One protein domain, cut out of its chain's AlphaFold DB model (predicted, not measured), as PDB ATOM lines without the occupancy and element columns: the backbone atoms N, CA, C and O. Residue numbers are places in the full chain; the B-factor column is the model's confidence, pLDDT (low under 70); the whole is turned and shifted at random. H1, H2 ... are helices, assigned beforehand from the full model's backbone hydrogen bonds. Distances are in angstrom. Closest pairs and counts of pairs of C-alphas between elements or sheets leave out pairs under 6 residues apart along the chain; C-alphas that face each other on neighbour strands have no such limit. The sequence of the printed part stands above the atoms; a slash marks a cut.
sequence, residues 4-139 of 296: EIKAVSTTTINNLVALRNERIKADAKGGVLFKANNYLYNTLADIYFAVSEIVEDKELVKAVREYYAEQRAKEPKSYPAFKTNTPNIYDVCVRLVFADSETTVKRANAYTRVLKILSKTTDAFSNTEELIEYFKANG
ATOM      1  N   GLU A   4      25.509   8.500  40.116       87.25
ATOM      2  CA  GLU A   4      24.240   8.918  39.522       87.25
ATOM      3  C   GLU A   4      24.436   9.859  38.328       87.25
ATOM      4  O   GLU A   4      23.990   9.539  37.233       87.25
ATOM      5  N   ILE A   5      25.224  10.935  38.478       86.25
ATOM      6  CA  ILE A   5      25.525  11.872  37.377       86.25
ATOM      7  C   ILE A   5      26.160  11.140  36.190       86.25
ATOM      8  O   ILE A   5      25.826  11.404  35.036       86.25
ATOM      9  N   LYS A   6      27.053  10.183  36.467       87.50
ATOM     10  CA  LYS A   6      27.691   9.366  35.429       87.50
ATOM     11  C   LYS A   6      26.695   8.449  34.712       87.50
ATOM     12  O   LYS A   6      26.812   8.244  33.504       87.50
ATOM     13  N   ALA A   7      25.743   7.870  35.443       88.75
ATOM     14  CA  ALA A   7      24.713   7.012  34.868       88.75
ATOM     15  C   ALA A   7      23.763   7.814  33.969       88.75
ATOM     16  O   ALA A   7      23.493   7.395  32.842       88.75
ATOM     17  N   VAL A   8      23.327   8.992  34.426       88.19
ATOM     18  CA  VAL A   8      22.452   9.878  33.650       88.19
ATOM     19  C   VAL A   8      23.169  10.368  32.394       88.19
ATOM     20  O   VAL A   8      22.648  10.182  31.299       88.19
ATOM     21  N   SER A   9      24.405  10.872  32.502       87.44
ATOM     22  CA  SER A   9      25.147  11.371  31.333       87.44
ATOM     23  C   SER A   9      25.399  10.297  30.269       87.44
ATOM     24  O   SER A   9      25.275  10.561  29.070       87.44
ATOM     25  N   THR A  10      25.695   9.069  30.706       90.19
ATOM     26  CA  THR A  10      25.837   7.900  29.827       90.19
ATOM     27  C   THR A  10      24.517   7.578  29.127       90.19
ATOM     28  O   THR A  10      24.492   7.370  27.915       90.19
ATOM     29  N   THR A  11      23.413   7.569  29.877       90.19
ATOM     30  CA  THR A  11      22.071   7.276  29.352       90.19
ATOM     31  C   THR A  11      21.642   8.318  28.323       90.19
ATOM     32  O   THR A  11      21.228   7.949  27.226       90.19
ATOM     33  N   THR A  12      21.835   9.611  28.608       88.56
ATOM     34  CA  THR A  12      21.538  10.704  27.672       88.56
ATOM     35  C   THR A  12      22.260  10.510  26.338       88.56
ATOM     36  O   THR A  12      21.643  10.590  25.278       88.56
ATOM     37  N   ILE A  13      23.564  10.220  26.364       91.00
ATOM     38  CA  ILE A  13      24.348  10.046  25.134       91.00
ATOM     39  C   ILE A  13      23.946   8.771  24.387       91.00
ATOM     40  O   ILE A  13      23.819   8.809  23.165       91.00
ATOM     41  N   ASN A  14      23.677   7.669  25.089       90.19
ATOM     42  CA  ASN A  14      23.218   6.431  24.459       90.19
ATOM     43  C   ASN A  14      21.860   6.600  23.766       90.19
ATOM     44  O   ASN A  14      21.692   6.121  22.644       90.19
ATOM     45  N   ASN A  15      20.926   7.335  24.376       90.19
ATOM     46  CA  ASN A  15      19.640   7.662  23.758       90.19
ATOM     47  C   ASN A  15      19.837   8.492  22.478       90.19
ATOM     48  O   ASN A  15      19.247   8.193  21.443       90.19
ATOM     49  N   LEU A  16      20.742   9.477  22.495       91.06
ATOM     50  CA  LEU A  16      21.077  10.269  21.305       91.06
ATOM     51  C   LEU A  16      21.743   9.426  20.206       91.06
ATOM     52  O   LEU A  16      21.481   9.629  19.021       91.06
ATOM     53  N   VAL A  17      22.584   8.455  20.570       90.94
ATOM     54  CA  VAL A  17      23.162   7.496  19.616       90.94
ATOM     55  C   VAL A  17      22.080   6.591  19.023       90.94
ATOM     56  O   VAL A  17      22.125   6.302  17.826       90.94
ATOM     57  N   ALA A  18      21.089   6.170  19.814       90.50
ATOM     58  CA  ALA A  18      19.944   5.417  19.313       90.50
ATOM     59  C   ALA A  18      19.151   6.239  18.284       90.50
ATOM     60  O   ALA A  18      18.982   5.770  17.157       90.50
ATOM     61  N   LEU A  19      18.812   7.495  18.605       89.69
ATOM     62  CA  LEU A  19      18.163   8.433  17.679       89.69
ATOM     63  C   LEU A  19      18.973   8.623  16.389       89.69
ATOM     64  O   LEU A  19      18.428   8.560  15.288       89.69
ATOM     65  N   ARG A  20      20.299   8.789  16.495       89.31
ATOM     66  CA  ARG A  20      21.198   8.866  15.332       89.31
ATOM     67  C   ARG A  20      21.072   7.626  14.447       89.31
ATOM     68  O   ARG A  20      20.967   7.739  13.228       89.31
ATOM     69  N   ASN A  21      21.110   6.442  15.048       89.00
ATOM     70  CA  ASN A  21      21.075   5.181  14.314       89.00
ATOM     71  C   ASN A  21      19.706   4.937  13.661       89.00
ATOM     72  O   ASN A  21      19.647   4.429  12.541       89.00
ATOM     73  N   GLU A  22      18.610   5.304  14.325       86.62
ATOM     74  CA  GLU A  22      17.266   5.285  13.738       86.62
ATOM     75  C   GLU A  22      17.169   6.214  12.533       86.62
ATOM     76  O   GLU A  22      16.683   5.811  11.475       86.62
ATOM     77  N   ARG A  23      17.733   7.414  12.661       85.88
ATOM     78  CA  ARG A  23      17.796   8.421  11.606       85.88
ATOM     79  C   ARG A  23      18.590   7.913  10.396       85.88
ATOM     80  O   ARG A  23      18.084   7.954   9.278       85.88
ATOM     81  N   ILE A  24      19.770   7.319  10.604       83.81
ATOM     82  CA  ILE A  24      20.564   6.679   9.533       83.81
ATOM     83  C   ILE A  24      19.772   5.554   8.844       83.81
ATOM     84  O   ILE A  24      19.779   5.447   7.616       83.81
ATOM     85  N   LYS A  25      19.063   4.713   9.612       83.31
ATOM     86  CA  LYS A  25      18.214   3.646   9.052       83.31
ATOM     87  C   LYS A  25      17.066   4.212   8.214       83.31
ATOM     88  O   LYS A  25      16.740   3.638   7.176       83.31
ATOM     89  N   ALA A  26      16.447   5.305   8.655       77.00
ATOM     90  CA  ALA A  26      15.372   5.976   7.929       77.00
ATOM     91  C   ALA A  26      15.874   6.614   6.620       77.00
ATOM     92  O   ALA A  26      15.201   6.510   5.591       77.00
ATOM     93  N   ASP A  27      17.080   7.190   6.621       75.19
ATOM     94  CA  ASP A  27      17.740   7.703   5.416       75.19
ATOM     95  C   ASP A  27      18.021   6.590   4.398       75.19
ATOM     96  O   ASP A  27      17.683   6.723   3.217       75.19
ATOM     97  N   ALA A  28      18.556   5.456   4.861       75.81
ATOM     98  CA  ALA A  28      18.878   4.307   4.015       75.81
ATOM     99  C   ALA A  28      17.646   3.678   3.333       75.81
ATOM    100  O   ALA A  28      17.771   3.092   2.261       75.81
ATOM    101  N   LYS A  29      16.449   3.818   3.920       68.56
ATOM    102  CA  LYS A  29      15.187   3.274   3.384       68.56
ATOM    103  C   LYS A  29      14.508   4.149   2.315       68.56
ATOM    104  O   LYS A  29      13.398   3.823   1.903       68.56
ATOM    105  N   GLY A  30      15.144   5.226   1.844       58.22
ATOM    106  CA  GLY A  30      14.629   6.036   0.725       58.22
ATOM    107  C   GLY A  30      14.625   7.551   0.939       58.22
ATOM    108  O   GLY A  30      13.835   8.250   0.304       58.22
ATOM    109  N   GLY A  31      15.482   8.083   1.819       54.38
ATOM    110  CA  GLY A  31      15.646   9.531   2.020       54.38
ATOM    111  C   GLY A  31      14.478  10.206   2.746       54.38
ATOM    112  O   GLY A  31      14.186  11.377   2.497       54.38
ATOM    113  N   VAL A  32      13.788   9.471   3.623       49.19
ATOM    114  CA  VAL A  32      12.541   9.910   4.270       49.19
ATOM    115  C   VAL A  32      12.755  11.122   5.183       49.19
ATOM    116  O   VAL A  32      11.876  11.972   5.236       49.19
ATOM    117  N   LEU A  33      13.923  11.310   5.808       50.19
ATOM    118  CA  LEU A  33      14.186  12.529   6.594       50.19
ATOM    119  C   LEU A  33      14.211  13.809   5.765       50.19
ATOM    120  O   LEU A  33      13.858  14.870   6.270       50.19
ATOM    121  N   PHE A  34      14.628  13.717   4.503       48.03
ATOM    122  CA  PHE A  34      14.688  14.871   3.612       48.03
ATOM    123  C   PHE A  34      13.337  15.177   2.953       48.03
ATOM    124  O   PHE A  34      13.196  16.240   2.356       48.03
ATOM    125  N   LYS A  35      12.352  14.270   3.056       49.31
ATOM    126  CA  LYS A  35      11.013  14.424   2.457       49.31
ATOM    127  C   LYS A  35       9.857  14.448   3.467       49.31
ATOM    128  O   LYS A  35       8.795  14.959   3.133       49.31
ATOM    129  N   ALA A  36      10.033  13.938   4.686       62.22
ATOM    130  CA  ALA A  36       8.995  13.875   5.712       62.22
ATOM    131  C   ALA A  36       9.347  14.773   6.907       62.22
ATOM    132  O   ALA A  36       9.969  14.334   7.876       62.22
ATOM    133  N   ASN A  37       8.877  16.023   6.860       74.25
ATOM    134  CA  ASN A  37       9.021  17.017   7.933       74.25
ATOM    135  C   ASN A  37       8.632  16.473   9.321       74.25
ATOM    136  O   ASN A  37       9.250  16.833  10.315       74.25
ATOM    137  N   ASN A  38       7.670  15.547   9.388       79.06
ATOM    138  CA  ASN A  38       7.243  14.935  10.646       79.06
ATOM    139  C   ASN A  38       8.368  14.169  11.359       79.06
ATOM    140  O   ASN A  38       8.478  14.284  12.573       79.06
ATOM    141  N   TYR A  39       9.211  13.406  10.656       81.44
ATOM    142  CA  TYR A  39      10.290  12.670  11.329       81.44
ATOM    143  C   TYR A  39      11.329  13.638  11.900       81.44
ATOM    144  O   TYR A  39      11.700  13.527  13.064       81.44
ATOM    145  N   LEU A  40      11.734  14.638  11.108       86.00
ATOM    146  CA  LEU A  40      12.653  15.683  11.563       86.00
ATOM    147  C   LEU A  40      12.114  16.403  12.808       86.00
ATOM    148  O   LEU A  40      12.861  16.608  13.759       86.00
ATOM    149  N   TYR A  41      10.833  16.777  12.807       90.31
ATOM    150  CA  TYR A  41      10.218  17.501  13.920       90.31
ATOM    151  C   TYR A  41      10.114  16.643  15.182       90.31
ATOM    152  O   TYR A  41      10.443  17.142  16.252       90.31
ATOM    153  N   ASN A  42       9.761  15.359  15.052       88.75
ATOM    154  CA  ASN A  42       9.782  14.416  16.172       88.75
ATOM    155  C   ASN A  42      11.189  14.308  16.775       88.75
ATOM    156  O   ASN A  42      11.369  14.572  17.956       88.75
ATOM    157  N   THR A  43      12.212  14.041  15.957       90.19
ATOM    158  CA  THR A  43      13.587  13.912  16.463       90.19
ATOM    159  C   THR A  43      14.103  15.206  17.103       90.19
ATOM    160  O   THR A  43      14.852  15.166  18.076       90.19
ATOM    161  N   LEU A  44      13.732  16.377  16.571       92.06
ATOM    162  CA  LEU A  44      14.098  17.657  17.182       92.06
ATOM    163  C   LEU A  44      13.374  17.900  18.507       92.06
ATOM    164  O   LEU A  44      13.984  18.468  19.412       92.06
ATOM    165  N   ALA A  45      12.122  17.460  18.631       91.12
ATOM    166  CA  ALA A  45      11.387  17.510  19.885       91.12
ATOM    167  C   ALA A  45      11.989  16.564  20.933       91.12
ATOM    168  O   ALA A  45      12.239  17.002  22.053       91.12
ATOM    169  N   ASP A  46      12.352  15.335  20.558       90.56
ATOM    170  CA  ASP A  46      13.027  14.390  21.458       90.56
ATOM    171  C   ASP A  46      14.336  14.977  22.006       90.56
ATOM    172  O   ASP A  46      14.627  14.893  23.199       90.56
ATOM    173  N   ILE A  47      15.120  15.643  21.148       92.19
ATOM    174  CA  ILE A  47      16.337  16.344  21.574       92.19
ATOM    175  C   ILE A  47      16.001  17.522  22.494       92.19
ATOM    176  O   ILE A  47      16.721  17.747  23.466       92.19
ATOM    177  N   TYR A  48      14.960  18.298  22.183       91.69
ATOM    178  CA  TYR A  48      14.550  19.441  22.994       91.69
ATOM    179  C   TYR A  48      14.219  19.012  24.426       91.69
ATOM    180  O   TYR A  48      14.812  19.546  25.363       91.69
ATOM    181  N   PHE A  49      13.362  18.000  24.583       88.56
ATOM    182  CA  PHE A  49      12.942  17.512  25.896       88.56
ATOM    183  C   PHE A  49      14.076  16.814  26.657       88.56
ATOM    184  O   PHE A  49      14.297  17.102  27.833       88.56
ATOM    185  N   ALA A  50      14.896  16.006  25.975       86.94
ATOM    186  CA  ALA A  50      16.073  15.396  26.597       86.94
ATOM    187  C   ALA A  50      17.079  16.440  27.116       86.94
ATOM    188  O   ALA A  50      17.777  16.206  28.101       86.94
ATOM    189  N   VAL A  51      17.185  17.600  26.454       88.56
ATOM    190  CA  VAL A  51      18.045  18.695  26.917       88.56
ATOM    191  C   VAL A  51      17.376  19.505  28.027       88.56
ATOM    192  O   VAL A  51      18.073  19.884  28.969       88.56
ATOM    193  N   SER A  52      16.067  19.770  27.959       85.62
ATOM    194  CA  SER A  52      15.367  20.536  29.000       85.62
ATOM    195  C   SER A  52      15.435  19.865  30.370       85.62
ATOM    196  O   SER A  52      15.536  20.564  31.370       85.62
ATOM    197  N   GLU A  53      15.479  18.531  30.417       82.94
ATOM    198  CA  GLU A  53      15.640  17.767  31.662       82.94
ATOM    199  C   GLU A  53      16.995  17.985  32.352       82.94
ATOM    200  O   GLU A  53      17.110  17.794  33.559       82.94
ATOM    201  N   ILE A  54      18.034  18.379  31.605       86.31
ATOM    202  CA  ILE A  54      19.409  18.444  32.125       86.31
ATOM    203  C   ILE A  54      20.014  19.848  32.110       86.31
ATOM    204  O   ILE A  54      21.031  20.075  32.756       86.31
ATOM    205  N   VAL A  55      19.450  20.793  31.351       83.75
ATOM    206  CA  VAL A  55      20.101  22.076  31.027       83.75
ATOM    207  C   VAL A  55      20.349  22.972  32.246       83.75
ATOM    208  O   VAL A  55      21.294  23.767  32.228       83.75
ATOM    209  N   GLU A  56      19.541  22.839  33.299       85.56
ATOM    210  CA  GLU A  56      19.679  23.613  34.537       85.56
ATOM    211  C   GLU A  56      20.753  23.047  35.484       85.56
ATOM    212  O   GLU A  56      21.365  23.799  36.249       85.56
ATOM    213  N   ASP A  57      21.068  21.751  35.378       89.50
ATOM    214  CA  ASP A  57      22.121  21.104  36.161       89.50
ATOM    215  C   ASP A  57      23.486  21.254  35.469       89.50
ATOM    216  O   ASP A  57      23.867  20.527  34.546       89.50
ATOM    217  N   LYS A  58      24.272  22.219  35.955       90.88
ATOM    218  CA  LYS A  58      25.611  22.522  35.428       90.88
ATOM    219  C   LYS A  58      26.586  21.346  35.533       90.88
ATOM    220  O   LYS A  58      27.430  21.202  34.644       90.88
ATOM    221  N   GLU A  59      26.502  20.538  36.588       91.12
ATOM    222  CA  GLU A  59      27.385  19.384  36.782       91.12
ATOM    223  C   GLU A  59      27.007  18.256  35.822       91.12
ATOM    224  O   GLU A  59      27.885  17.650  35.202       91.12
ATOM    225  N   LEU A  60      25.709  18.035  35.606       90.69
ATOM    226  CA  LEU A  60      25.228  17.057  34.638       90.69
ATOM    227  C   LEU A  60      25.549  17.465  33.194       90.69
ATOM    228  O   LEU A  60      26.079  16.658  32.430       90.69
ATOM    229  N   VAL A  61      25.341  18.734  32.824       91.69
ATOM    230  CA  VAL A  61      25.735  19.269  31.506       91.69
ATOM    231  C   VAL A  61      27.234  19.093  31.266       91.69
ATOM    232  O   VAL A  61      27.656  18.737  30.161       91.69
ATOM    233  N   LYS A  62      28.057  19.344  32.289       93.12
ATOM    234  CA  LYS A  62      29.502  19.119  32.221       93.12
ATOM    235  C   LYS A  62      29.816  17.635  32.022       93.12
ATOM    236  O   LYS A  62      30.564  17.314  31.102       93.12
ATOM    237  N   ALA A  63      29.197  16.746  32.796       93.00
ATOM    238  CA  ALA A  63      29.395  15.304  32.687       93.00
ATOM    239  C   ALA A  63      28.998  14.748  31.309       93.00
ATOM    240  O   ALA A  63      29.700  13.899  30.764       93.00
ATOM    241  N   VAL A  64      27.914  15.250  30.705       92.75
ATOM    242  CA  VAL A  64      27.507  14.879  29.338       92.75
ATOM    243  C   VAL A  64      28.563  15.298  28.311       92.75
ATOM    244  O   VAL A  64      28.906  14.519  27.422       92.75
ATOM    245  N   ARG A  65      29.129  16.505  28.439       93.06
ATOM    246  CA  ARG A  65      30.204  16.982  27.547       93.06
ATOM    247  C   ARG A  65      31.494  16.185  27.711       93.06
ATOM    248  O   ARG A  65      32.133  15.873  26.710       93.06
ATOM    249  N   GLU A  66      31.869  15.865  28.946       92.88
ATOM    250  CA  GLU A  66      33.045  15.044  29.251       92.88
ATOM    251  C   GLU A  66      32.887  13.640  28.667       92.88
ATOM    252  O   GLU A  66      33.752  13.195  27.915       92.88
ATOM    253  N   TYR A  67      31.739  12.994  28.893       93.25
ATOM    254  CA  TYR A  67      31.453  11.683  28.315       93.25
ATOM    255  C   TYR A  67      31.475  11.720  26.783       93.25
ATOM    256  O   TYR A  67      32.095  10.867  26.153       93.25
ATOM    257  N   TYR A  68      30.871  12.736  26.159       93.12
ATOM    258  CA  TYR A  68      30.951  12.920  24.709       93.12
ATOM    259  C   TYR A  68      32.406  13.026  24.222       93.12
ATOM    260  O   TYR A  68      32.775  12.405  23.224       93.12
ATOM    261  N   ALA A  69      33.245  13.802  24.912       92.12
ATOM    262  CA  ALA A  69      34.653  13.957  24.561       92.12
ATOM    263  C   ALA A  69      35.431  12.637  24.705       92.12
ATOM    264  O   ALA A  69      36.228  12.306  23.824       92.12
ATOM    265  N   GLU A  70      35.157  11.856  25.756       93.19
ATOM    266  CA  GLU A  70      35.714  10.512  25.943       93.19
ATOM    267  C   GLU A  70      35.323   9.571  24.798       93.19
ATOM    268  O   GLU A  70      36.178   8.869  24.255       93.19
ATOM    269  N   GLN A  71      34.046   9.558  24.404       93.62
ATOM    270  CA  GLN A  71      33.586   8.721  23.296       93.62
ATOM    271  C   GLN A  71      34.177   9.176  21.963       93.62
ATOM    272  O   GLN A  71      34.593   8.345  21.161       93.62
ATOM    273  N   ARG A  72      34.326  10.485  21.746       91.50
ATOM    274  CA  ARG A  72      35.001  11.017  20.560       91.50
ATOM    275  C   ARG A  72      36.466  10.611  20.473       91.50
ATOM    276  O   ARG A  72      36.949  10.365  19.372       91.50
ATOM    277  N   ALA A  73      37.175  10.557  21.598       92.25
ATOM    278  CA  ALA A  73      38.557  10.093  21.616       92.25
ATOM    279  C   ALA A  73      38.673   8.625  21.164       92.25
ATOM    280  O   ALA A  73      39.659   8.261  20.528       92.25
ATOM    281  N   LYS A  74      37.651   7.806  21.447       93.94
ATOM    282  CA  LYS A  74      37.574   6.392  21.044       93.94
ATOM    283  C   LYS A  74      37.079   6.219  19.605       93.94
ATOM    284  O   LYS A  74      37.620   5.415  18.857       93.94
ATOM    285  N   GLU A  75      36.073   6.995  19.208       90.50
ATOM    286  CA  GLU A  75      35.371   6.873  17.930       90.50
ATOM    287  C   GLU A  75      35.222   8.233  17.217       90.50
ATOM    288  O   GLU A  75      34.118   8.772  17.080       90.50
ATOM    289  N   PRO A  76      36.312   8.818  16.697       86.88
ATOM    290  CA  PRO A  76      36.300  10.183  16.161       86.88
ATOM    291  C   PRO A  76      35.411  10.368  14.924       86.88
ATOM    292  O   PRO A  76      35.029  11.495  14.612       86.88
ATOM    293  N   LYS A  77      35.080   9.281  14.215       84.44
ATOM    294  CA  LYS A  77      34.153   9.296  13.072       84.44
ATOM    295  C   LYS A  77      32.683   9.294  13.505       84.44
ATOM    296  O   LYS A  77      31.857   9.867  12.809       84.44
ATOM    297  N   SER A  78      32.373   8.676  14.646       85.12
ATOM    298  CA  SER A  78      31.014   8.580  15.193       85.12
ATOM    299  C   SER A  78      30.606   9.845  15.960       85.12
ATOM    300  O   SER A  78      29.417  10.130  16.087       85.12
ATOM    301  N   TYR A  79      31.576  10.601  16.484       89.44
ATOM    302  CA  TYR A  79      31.341  11.771  17.332       89.44
ATOM    303  C   TYR A  79      31.957  13.036  16.708       89.44
ATOM    304  O   TYR A  79      33.173  13.250  16.792       89.44
ATOM    305  N   PRO A  80      31.135  13.908  16.095       87.38
ATOM    306  CA  PRO A  80      31.601  15.114  15.416       87.38
ATOM    307  C   PRO A  80      32.468  16.043  16.274       87.38
ATOM    308  O   PRO A  80      32.261  16.225  17.476       87.38
ATOM    309  N   ALA A  81      33.442  16.687  15.632       86.94
ATOM    310  CA  ALA A  81      34.278  17.697  16.268       86.94
ATOM    311  C   ALA A  81      33.552  19.044  16.416       86.94
ATOM    312  O   ALA A  81      32.729  19.441  15.581       86.94
ATOM    313  N   PHE A  82      33.936  19.801  17.441       85.81
ATOM    314  CA  PHE A  82      33.529  21.190  17.629       85.81
ATOM    315  C   PHE A  82      34.730  22.114  17.457       85.81
ATOM    316  O   PHE A  82      35.857  21.747  17.769       85.81
ATOM    317  N   LYS A  83      34.480  23.333  16.964       83.69
ATOM    318  CA  LYS A  83      35.511  24.380  16.886       83.69
ATOM    319  C   LYS A  83      35.830  24.990  18.255       83.69
ATOM    320  O   LYS A  83      36.892  25.564  18.432       83.69
ATOM    321  N   THR A  84      34.882  24.910  19.186       84.75
ATOM    322  CA  THR A  84      35.022  25.391  20.563       84.75
ATOM    323  C   THR A  84      35.257  24.214  21.502       84.75
ATOM    324  O   THR A  84      34.688  23.142  21.298       84.75
ATOM    325  N   ASN A  85      36.043  24.442  22.553       78.75
ATOM    326  CA  ASN A  85      36.297  23.463  23.612       78.75
ATOM    327  C   ASN A  85      35.100  23.302  24.566       78.75
ATOM    328  O   ASN A  85      35.030  22.336  25.316       78.75
ATOM    329  N   THR A  86      34.148  24.237  24.535       85.94
ATOM    330  CA  THR A  86      32.956  24.247  25.395       85.94
ATOM    331  C   THR A  86      31.685  24.424  24.554       85.94
ATOM    332  O   THR A  86      31.025  25.464  24.624       85.94
ATOM    333  N   PRO A  87      31.329  23.436  23.708       89.25
ATOM    334  CA  PRO A  87      30.106  23.506  22.911       89.25
ATOM    335  C   PRO A  87      28.872  23.605  23.816       89.25
ATOM    336  O   PRO A  87      28.838  23.023  24.901       89.25
ATOM    337  N   ASN A  88      27.839  24.337  23.384       91.50
ATOM    338  CA  ASN A  88      26.570  24.343  24.111       91.50
ATOM    339  C   ASN A  88      25.963  22.928  24.079       91.50
ATOM    340  O   ASN A  88      26.212  22.170  23.145       91.50
ATOM    341  N   ILE A  89      25.153  22.569  25.077       92.75
ATOM    342  CA  ILE A  89      24.569  21.224  25.150       92.75
ATOM    343  C   ILE A  89      23.699  20.905  23.921       92.75
ATOM    344  O   ILE A  89      23.834  19.829  23.349       92.75
ATOM    345  N   TYR A  90      22.956  21.885  23.395       93.06
ATOM    346  CA  TYR A  90      22.218  21.731  22.138       93.06
ATOM    347  C   TYR A  90      23.137  21.527  20.923       93.06
ATOM    348  O   TYR A  90      22.747  20.839  19.983       93.06
ATOM    349  N   ASP A  91      24.355  22.093  20.915       92.25
ATOM    350  CA  ASP A  91      25.324  21.813  19.841       92.25
ATOM    351  C   ASP A  91      25.767  20.345  19.901       92.25
ATOM    352  O   ASP A  91      25.867  19.697  18.861       92.25
ATOM    353  N   VAL A  92      26.004  19.819  21.108       92.81
ATOM    354  CA  VAL A  92      26.395  18.419  21.334       92.81
ATOM    355  C   VAL A  92      25.305  17.469  20.849       92.81
ATOM    356  O   VAL A  92      25.568  16.636  19.983       92.81
ATOM    357  N   CYS A  93      24.081  17.630  21.352       93.12
ATOM    358  CA  CYS A  93      22.980  16.712  21.072       93.12
ATOM    359  C   CYS A  93      22.583  16.719  19.591       93.12
ATOM    360  O   CYS A  93      22.520  15.667  18.959       93.12
ATOM    361  N   VAL A  94      22.392  17.902  19.000       93.44
ATOM    362  CA  VAL A  94      21.954  18.015  17.601       93.44
ATOM    363  C   VAL A  94      23.033  17.534  16.636       93.44
ATOM    364  O   VAL A  94      22.718  16.837  15.672       93.44
ATOM    365  N   ARG A  95      24.312  17.865  16.864       91.50
ATOM    366  CA  ARG A  95      25.371  17.384  15.964       91.50
ATOM    367  C   ARG A  95      25.587  15.886  16.078       91.50
ATOM    368  O   ARG A  95      25.785  15.261  15.044       91.50
ATOM    369  N   LEU A  96      25.512  15.317  17.281       91.94
ATOM    370  CA  LEU A  96      25.599  13.868  17.453       91.94
ATOM    371  C   LEU A  96      24.526  13.147  16.631       91.94
ATOM    372  O   LEU A  96      24.821  12.144  15.990       91.94
ATOM    373  N   VAL A  97      23.301  13.678  16.617       91.50
ATOM    374  CA  VAL A  97      22.177  13.044  15.921       91.50
ATOM    375  C   VAL A  97      22.201  13.288  14.415       91.50
ATOM    376  O   VAL A  97      21.877  12.363  13.676       91.50
ATOM    377  N   PHE A  98      22.584  14.478  13.938       88.62
ATOM    378  CA  PHE A  98      22.368  14.876  12.537       88.62
ATOM    379  C   PHE A  98      23.628  15.101  11.686       88.62
ATOM    380  O   PHE A  98      23.492  15.212  10.471       88.62
ATOM    381  N   ALA A  99      24.829  15.226  12.260       83.75
ATOM    382  CA  ALA A  99      26.003  15.729  11.537       83.75
ATOM    383  C   ALA A  99      27.002  14.631  11.118       83.75
ATOM    384  O   ALA A  99      28.125  14.588  11.616       83.75
ATOM    385  N   ASP A 100      26.624  13.800  10.146       74.81
ATOM    386  CA  ASP A 100      27.472  12.714   9.613       74.81
ATOM    387  C   ASP A 100      28.485  13.171   8.540       74.81
ATOM    388  O   ASP A 100      29.349  12.408   8.112       74.81
ATOM    389  N   SER A 101      28.367  14.406   8.051       67.06
ATOM    390  CA  SER A 101      29.166  14.979   6.958       67.06
ATOM    391  C   SER A 101      29.204  16.510   7.024       67.06
ATOM    392  O   SER A 101      28.370  17.136   7.672       67.06
ATOM    393  N   GLU A 102      30.119  17.172   6.309       61.91
ATOM    394  CA  GLU A 102      30.174  18.648   6.289       61.91
ATOM    395  C   GLU A 102      28.865  19.311   5.825       61.91
ATOM    396  O   GLU A 102      28.436  20.327   6.382       61.91
ATOM    397  N   THR A 103      28.187  18.727   4.836       62.19
ATOM    398  CA  THR A 103      26.900  19.235   4.337       62.19
ATOM    399  C   THR A 103      25.802  19.131   5.397       62.19
ATOM    400  O   THR A 103      24.961  20.025   5.518       62.19
ATOM    401  N   THR A 104      25.819  18.070   6.204       75.00
ATOM    402  CA  THR A 104      24.852  17.874   7.291       75.00
ATOM    403  C   THR A 104      25.195  18.704   8.531       75.00
ATOM    404  O   THR A 104      24.283  19.149   9.222       75.00
ATOM    405  N   VAL A 105      26.468  19.071   8.746       79.88
ATOM    406  CA  VAL A 105      26.887  20.020   9.798       79.88
ATOM    407  C   VAL A 105      26.221  21.389   9.631       79.88
ATOM    408  O   VAL A 105      25.777  21.976  10.619       79.88
ATOM    409  N   LYS A 106      26.127  21.921   8.403       80.88
ATOM    410  CA  LYS A 106      25.460  23.218   8.164       80.88
ATOM    411  C   LYS A 106      23.985  23.177   8.577       80.88
ATOM    412  O   LYS A 106      23.531  24.097   9.255       80.88
ATOM    413  N   ARG A 107      23.274  22.098   8.230       82.00
ATOM    414  CA  ARG A 107      21.864  21.899   8.612       82.00
ATOM    415  C   ARG A 107      21.706  21.696  10.114       82.00
ATOM    416  O   ARG A 107      20.895  22.375  10.728       82.00
ATOM    417  N   ALA A 108      22.555  20.866  10.720       88.75
ATOM    418  CA  ALA A 108      22.585  20.670  12.165       88.75
ATOM    419  C   ALA A 108      22.759  22.003  12.914       88.75
ATOM    420  O   ALA A 108      22.062  22.256  13.888       88.75
ATOM    421  N   ASN A 109      23.602  22.918  12.421       87.81
ATOM    422  CA  ASN A 109      23.747  24.243  13.032       87.81
ATOM    423  C   ASN A 109      22.479  25.112  12.919       87.81
ATOM    424  O   ASN A 109      22.246  25.946  13.793       87.81
ATOM    425  N   ALA A 110      21.675  24.966  11.859       87.00
ATOM    426  CA  ALA A 110      20.377  25.638  11.760       87.00
ATOM    427  C   ALA A 110      19.395  25.075  12.797       87.00
ATOM    428  O   ALA A 110      18.814  25.837  13.564       87.00
ATOM    429  N   TYR A 111      19.318  23.748  12.921       91.12
ATOM    430  CA  TYR A 111      18.493  23.078  13.931       91.12
ATOM    431  C   TYR A 111      18.877  23.497  15.353       91.12
ATOM    432  O   TYR A 111      18.023  23.867  16.155       91.12
ATOM    433  N   THR A 112      20.177  23.537  15.654       92.00
ATOM    434  CA  THR A 112      20.662  23.988  16.960       92.00
ATOM    435  C   THR A 112      20.288  25.439  17.258       92.00
ATOM    436  O   THR A 112      19.990  25.757  18.408       92.00
ATOM    437  N   ARG A 113      20.314  26.339  16.262       89.62
ATOM    438  CA  ARG A 113      19.898  27.736  16.461       89.62
ATOM    439  C   ARG A 113      18.435  27.820  16.870       89.62
ATOM    440  O   ARG A 113      18.154  28.490  17.859       89.62
ATOM    441  N   VAL A 114      17.559  27.102  16.169       89.94
ATOM    442  CA  VAL A 114      16.128  27.031  16.490       89.94
ATOM    443  C   VAL A 114      15.921  26.531  17.924       89.94
ATOM    444  O   VAL A 114      15.340  27.251  18.733       89.94
ATOM    445  N   LEU A 115      16.489  25.377  18.298       90.94
ATOM    446  CA  LEU A 115      16.296  24.811  19.645       90.94
ATOM    447  C   LEU A 115      16.813  25.721  20.773       90.94
ATOM    448  O   LEU A 115      16.143  25.888  21.786       90.94
ATOM    449  N   LYS A 116      17.970  26.375  20.588       88.88
ATOM    450  CA  LYS A 116      18.538  27.332  21.563       88.88
ATOM    451  C   LYS A 116      17.657  28.553  21.826       88.88
ATOM    452  O   LYS A 116      17.915  29.295  22.777       88.88
ATOM    453  N   ILE A 117      16.737  28.849  20.920       82.38
ATOM    454  CA  ILE A 117      15.845  30.000  21.023       82.38
ATOM    455  C   ILE A 117      14.527  29.574  21.627       82.38
ATOM    456  O   ILE A 117      14.076  30.234  22.554       82.38
ATOM    457  N   LEU A 118      13.991  28.441  21.177       85.12
ATOM    458  CA  LEU A 118      12.841  27.812  21.813       85.12
ATOM    459  C   LEU A 118      13.078  27.598  23.309       85.12
ATOM    460  O   LEU A 118      12.211  27.911  24.111       85.12
ATOM    461  N   SER A 119      14.298  27.216  23.701       82.31
ATOM    462  CA  SER A 119      14.676  27.056  25.110       82.31
ATOM    463  C   SER A 119      14.711  28.360  25.923       82.31
ATOM    464  O   SER A 119      15.112  28.345  27.082       82.31
ATOM    465  N   LYS A 120      14.455  29.510  25.296       77.31
ATOM    466  CA  LYS A 120      14.420  30.839  25.922       77.31
ATOM    467  C   LYS A 120      13.048  31.491  25.801       77.31
ATOM    468  O   LYS A 120      12.869  32.586  26.332       77.31
ATOM    469  N   THR A 121      12.128  30.879  25.062       70.62
ATOM    470  CA  THR A 121      10.748  31.342  24.967       70.62
ATOM    471  C   THR A 121      10.085  31.129  26.326       70.62
ATOM    472  O   THR A 121      10.281  30.095  26.957       70.62
ATOM    473  N   THR A 122       9.360  32.137  26.810       50.91
ATOM    474  CA  THR A 122       8.701  32.125  28.127       50.91
ATOM    475  C   THR A 122       7.547  31.131  28.209       50.91
ATOM    476  O   THR A 122       7.262  30.636  29.294       50.91
ATOM    477  N   ASP A 123       6.943  30.801  27.068       58.56
ATOM    478  CA  ASP A 123       5.967  29.723  26.942       58.56
ATOM    479  C   ASP A 123       6.724  28.437  26.597       58.56
ATOM    480  O   ASP A 123       7.063  28.178  25.438       58.56
ATOM    481  N   ALA A 124       7.086  27.672  27.626       67.00
ATOM    482  CA  ALA A 124       7.691  26.363  27.435       67.00
ATOM    483  C   ALA A 124       6.661  25.388  26.845       67.00
ATOM    484  O   ALA A 124       5.503  25.371  27.252       67.00
ATOM    485  N   PHE A 125       7.102  24.558  25.903       83.44
ATOM    486  CA  PHE A 125       6.299  23.458  25.371       83.44
ATOM    487  C   PHE A 125       6.130  22.376  26.439       83.44
ATOM    488  O   PHE A 125       7.119  21.957  27.045       83.44
ATOM    489  N   SER A 126       4.903  21.902  26.646       83.94
ATOM    490  CA  SER A 126       4.592  20.892  27.668       83.94
ATOM    491  C   SER A 126       4.820  19.467  27.167       83.94
ATOM    492  O   SER A 126       5.018  18.552  27.963       83.94
ATOM    493  N   ASN A 127       4.767  19.258  25.850       85.56
ATOM    494  CA  ASN A 127       4.924  17.952  25.219       85.56
ATOM    495  C   ASN A 127       5.427  18.068  23.767       85.56
ATOM    496  O   ASN A 127       5.500  19.150  23.178       85.56
ATOM    497  N   THR A 128       5.785  16.919  23.190       87.06
ATOM    498  CA  THR A 128       6.280  16.787  21.812       87.06
ATOM    499  C   THR A 128       5.284  17.289  20.765       87.06
ATOM    500  O   THR A 128       5.698  17.899  19.781       87.06
ATOM    501  N   GLU A 129       3.985  17.078  20.968       88.25
ATOM    502  CA  GLU A 129       2.943  17.443  20.002       88.25
ATOM    503  C   GLU A 129       2.837  18.964  19.847       88.25
ATOM    504  O   GLU A 129       2.919  19.460  18.723       88.25
ATOM    505  N   GLU A 130       2.795  19.705  20.957       89.38
ATOM    506  CA  GLU A 130       2.779  21.176  20.975       89.38
ATOM    507  C   GLU A 130       3.986  21.775  20.241       89.38
ATOM    508  O   GLU A 130       3.857  22.704  19.440       89.38
ATOM    509  N   LEU A 131       5.178  21.220  20.471       89.69
ATOM    510  CA  LEU A 131       6.394  21.679  19.805       89.69
ATOM    511  C   LEU A 131       6.368  21.384  18.292       89.69
ATOM    512  O   LEU A 131       6.809  22.201  17.478       89.69
ATOM    513  N   ILE A 132       5.822  20.239  17.886       89.00
ATOM    514  CA  ILE A 132       5.664  19.888  16.469       89.00
ATOM    515  C   ILE A 132       4.639  20.797  15.788       89.00
ATOM    516  O   ILE A 132       4.863  21.225  14.651       89.00
ATOM    517  N   GLU A 133       3.525  21.097  16.450       88.88
ATOM    518  CA  GLU A 133       2.537  22.057  15.958       88.88
ATOM    519  C   GLU A 133       3.148  23.445  15.803       88.88
ATOM    520  O   GLU A 133       2.965  24.074  14.759       88.88
ATOM    521  N   TYR A 134       3.977  23.874  16.758       88.44
ATOM    522  CA  TYR A 134       4.722  25.123  16.655       88.44
ATOM    523  C   TYR A 134       5.645  25.146  15.432       88.44
ATOM    524  O   TYR A 134       5.648  26.126  14.682       88.44
ATOM    525  N   PHE A 135       6.398  24.069  15.172       88.69
ATOM    526  CA  PHE A 135       7.219  23.980  13.962       88.69
ATOM    527  C   PHE A 135       6.375  24.121  12.695       88.69
ATOM    528  O   PHE A 135       6.748  24.870  11.793       88.69
ATOM    529  N   LYS A 136       5.228  23.438  12.620       88.12
ATOM    530  CA  LYS A 136       4.334  23.491  11.454       88.12
ATOM    531  C   LYS A 136       3.724  24.881  11.258       88.12
ATOM    532  O   LYS A 136       3.719  25.376  10.133       88.12
ATOM    533  N   ALA A 137       3.262  25.514  12.333       86.31
ATOM    534  CA  ALA A 137       2.631  26.831  12.299       86.31
ATOM    535  C   ALA A 137       3.590  27.941  11.835       86.31
ATOM    536  O   ALA A 137       3.163  28.891  11.188       86.31
ATOM    537  N   ASN A 138       4.891  27.798  12.109       85.19
ATOM    538  CA  ASN A 138       5.911  28.799  11.785       85.19
ATOM    539  C   ASN A 138       6.684  28.494  10.486       85.19
ATOM    540  O   ASN A 138       7.831  28.908  10.327       85.19
ATOM    541  N   GLY A 139       6.086  27.745   9.550       83.06
ATOM    542  CA  GLY A 139       6.714  27.448   8.255       83.06
ATOM    543  C   GLY A 139       7.926  26.511   8.350       83.06
ATOM    544  O   GLY A 139       8.796  26.514   7.478       83.06
TER     545      GLY A 139
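What this domain is: This is residues 4 to 139 of the 296 residues of an uncharacterized protein of Oceanospirillaceae bacterium (UniProt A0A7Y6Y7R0). Look for a short helix, H5, in the middle of the model, with H1, H3, H4 and H6 packed round it: the long H1 covers one side and H6 crosses H5 on the side away from H1. H7 packs on H3 alone, and the four-residue H2 sits at the turn between H1 and H3. The printed part has 136 residues with seven named helices, H1 to H7 in chain order, and no named strand; the class is all helix. It is compact, with a radius of gyration of the C-alphas of 14.5 A, and spans 38 by 37 by 25 A.

Where its parts are: Find C-alpha 4 at (24.240, 8.918, 39.522); from there H1, residues 4 to 28, runs 36.2 A to C-alpha 28 at (18.878, 4.307, 4.015). Next come H2, residues 32 to 35, and H3, residues 37 to 52, 22.3 A long. H4, residues 58 to 74, is 24.7 A long. H5 holds residues 89 to 98, and H6, residues 102 to 118, is 25.0 A long. H7, residues 128 to 137, ends at C-alpha 137, (2.631, 26.831, 12.299).

How they stand to each other: Start with H1, H3 and H5, an up and down bundle in which each helix runs against the one before it. H1 and H3 only just touch, with 3 pairs of C-alphas within 8 A, the closest those of Leu 19 and Thr 43 at 7.2 A. H5 touches H1 at a shallow tilt of 32 degrees, the closest C-alphas being those of Arg 20 and Val 97, 4.3 A apart. H5 also touches H3, closest at the C-alphas of Ile 47 and Cys 93, 6.7 A. H1 touches H4 with residues 5 to 13 alone, at a steep tilt of 55 degrees; the C-alphas of Ser 9 and Val 64 come closest, 4.7 A. H5 and H6 form a helical hairpin, closest at the C-alphas of Arg 95 and Ala 108, 5.7 A. H7 touches H3, with the C-alphas of Ala 45 and Thr 128 closest at 5.5 A. H2 touches H1 only at the corner, closest at the C-alphas of Ala 26 and Val 32, 6.1 A. H1 and H6 are apart. In H1, H3, H4, H5 and H7 every O i to N i+4 pair is within hydrogen-bond range; in H6 12 of 13 are, and H2 is too short for such a pair.

The domain as a whole: The C-alphas of Lys 74 and Ala 137 are the two farthest apart, at 41.4 A. The printed part has no cut. Look at residues 75 to 88 for the long link, from H4 to H5. The mean pLDDT of the printed part is 84.5; residues 29 to 36, 101 to 103 and 122 to 124 are under 70.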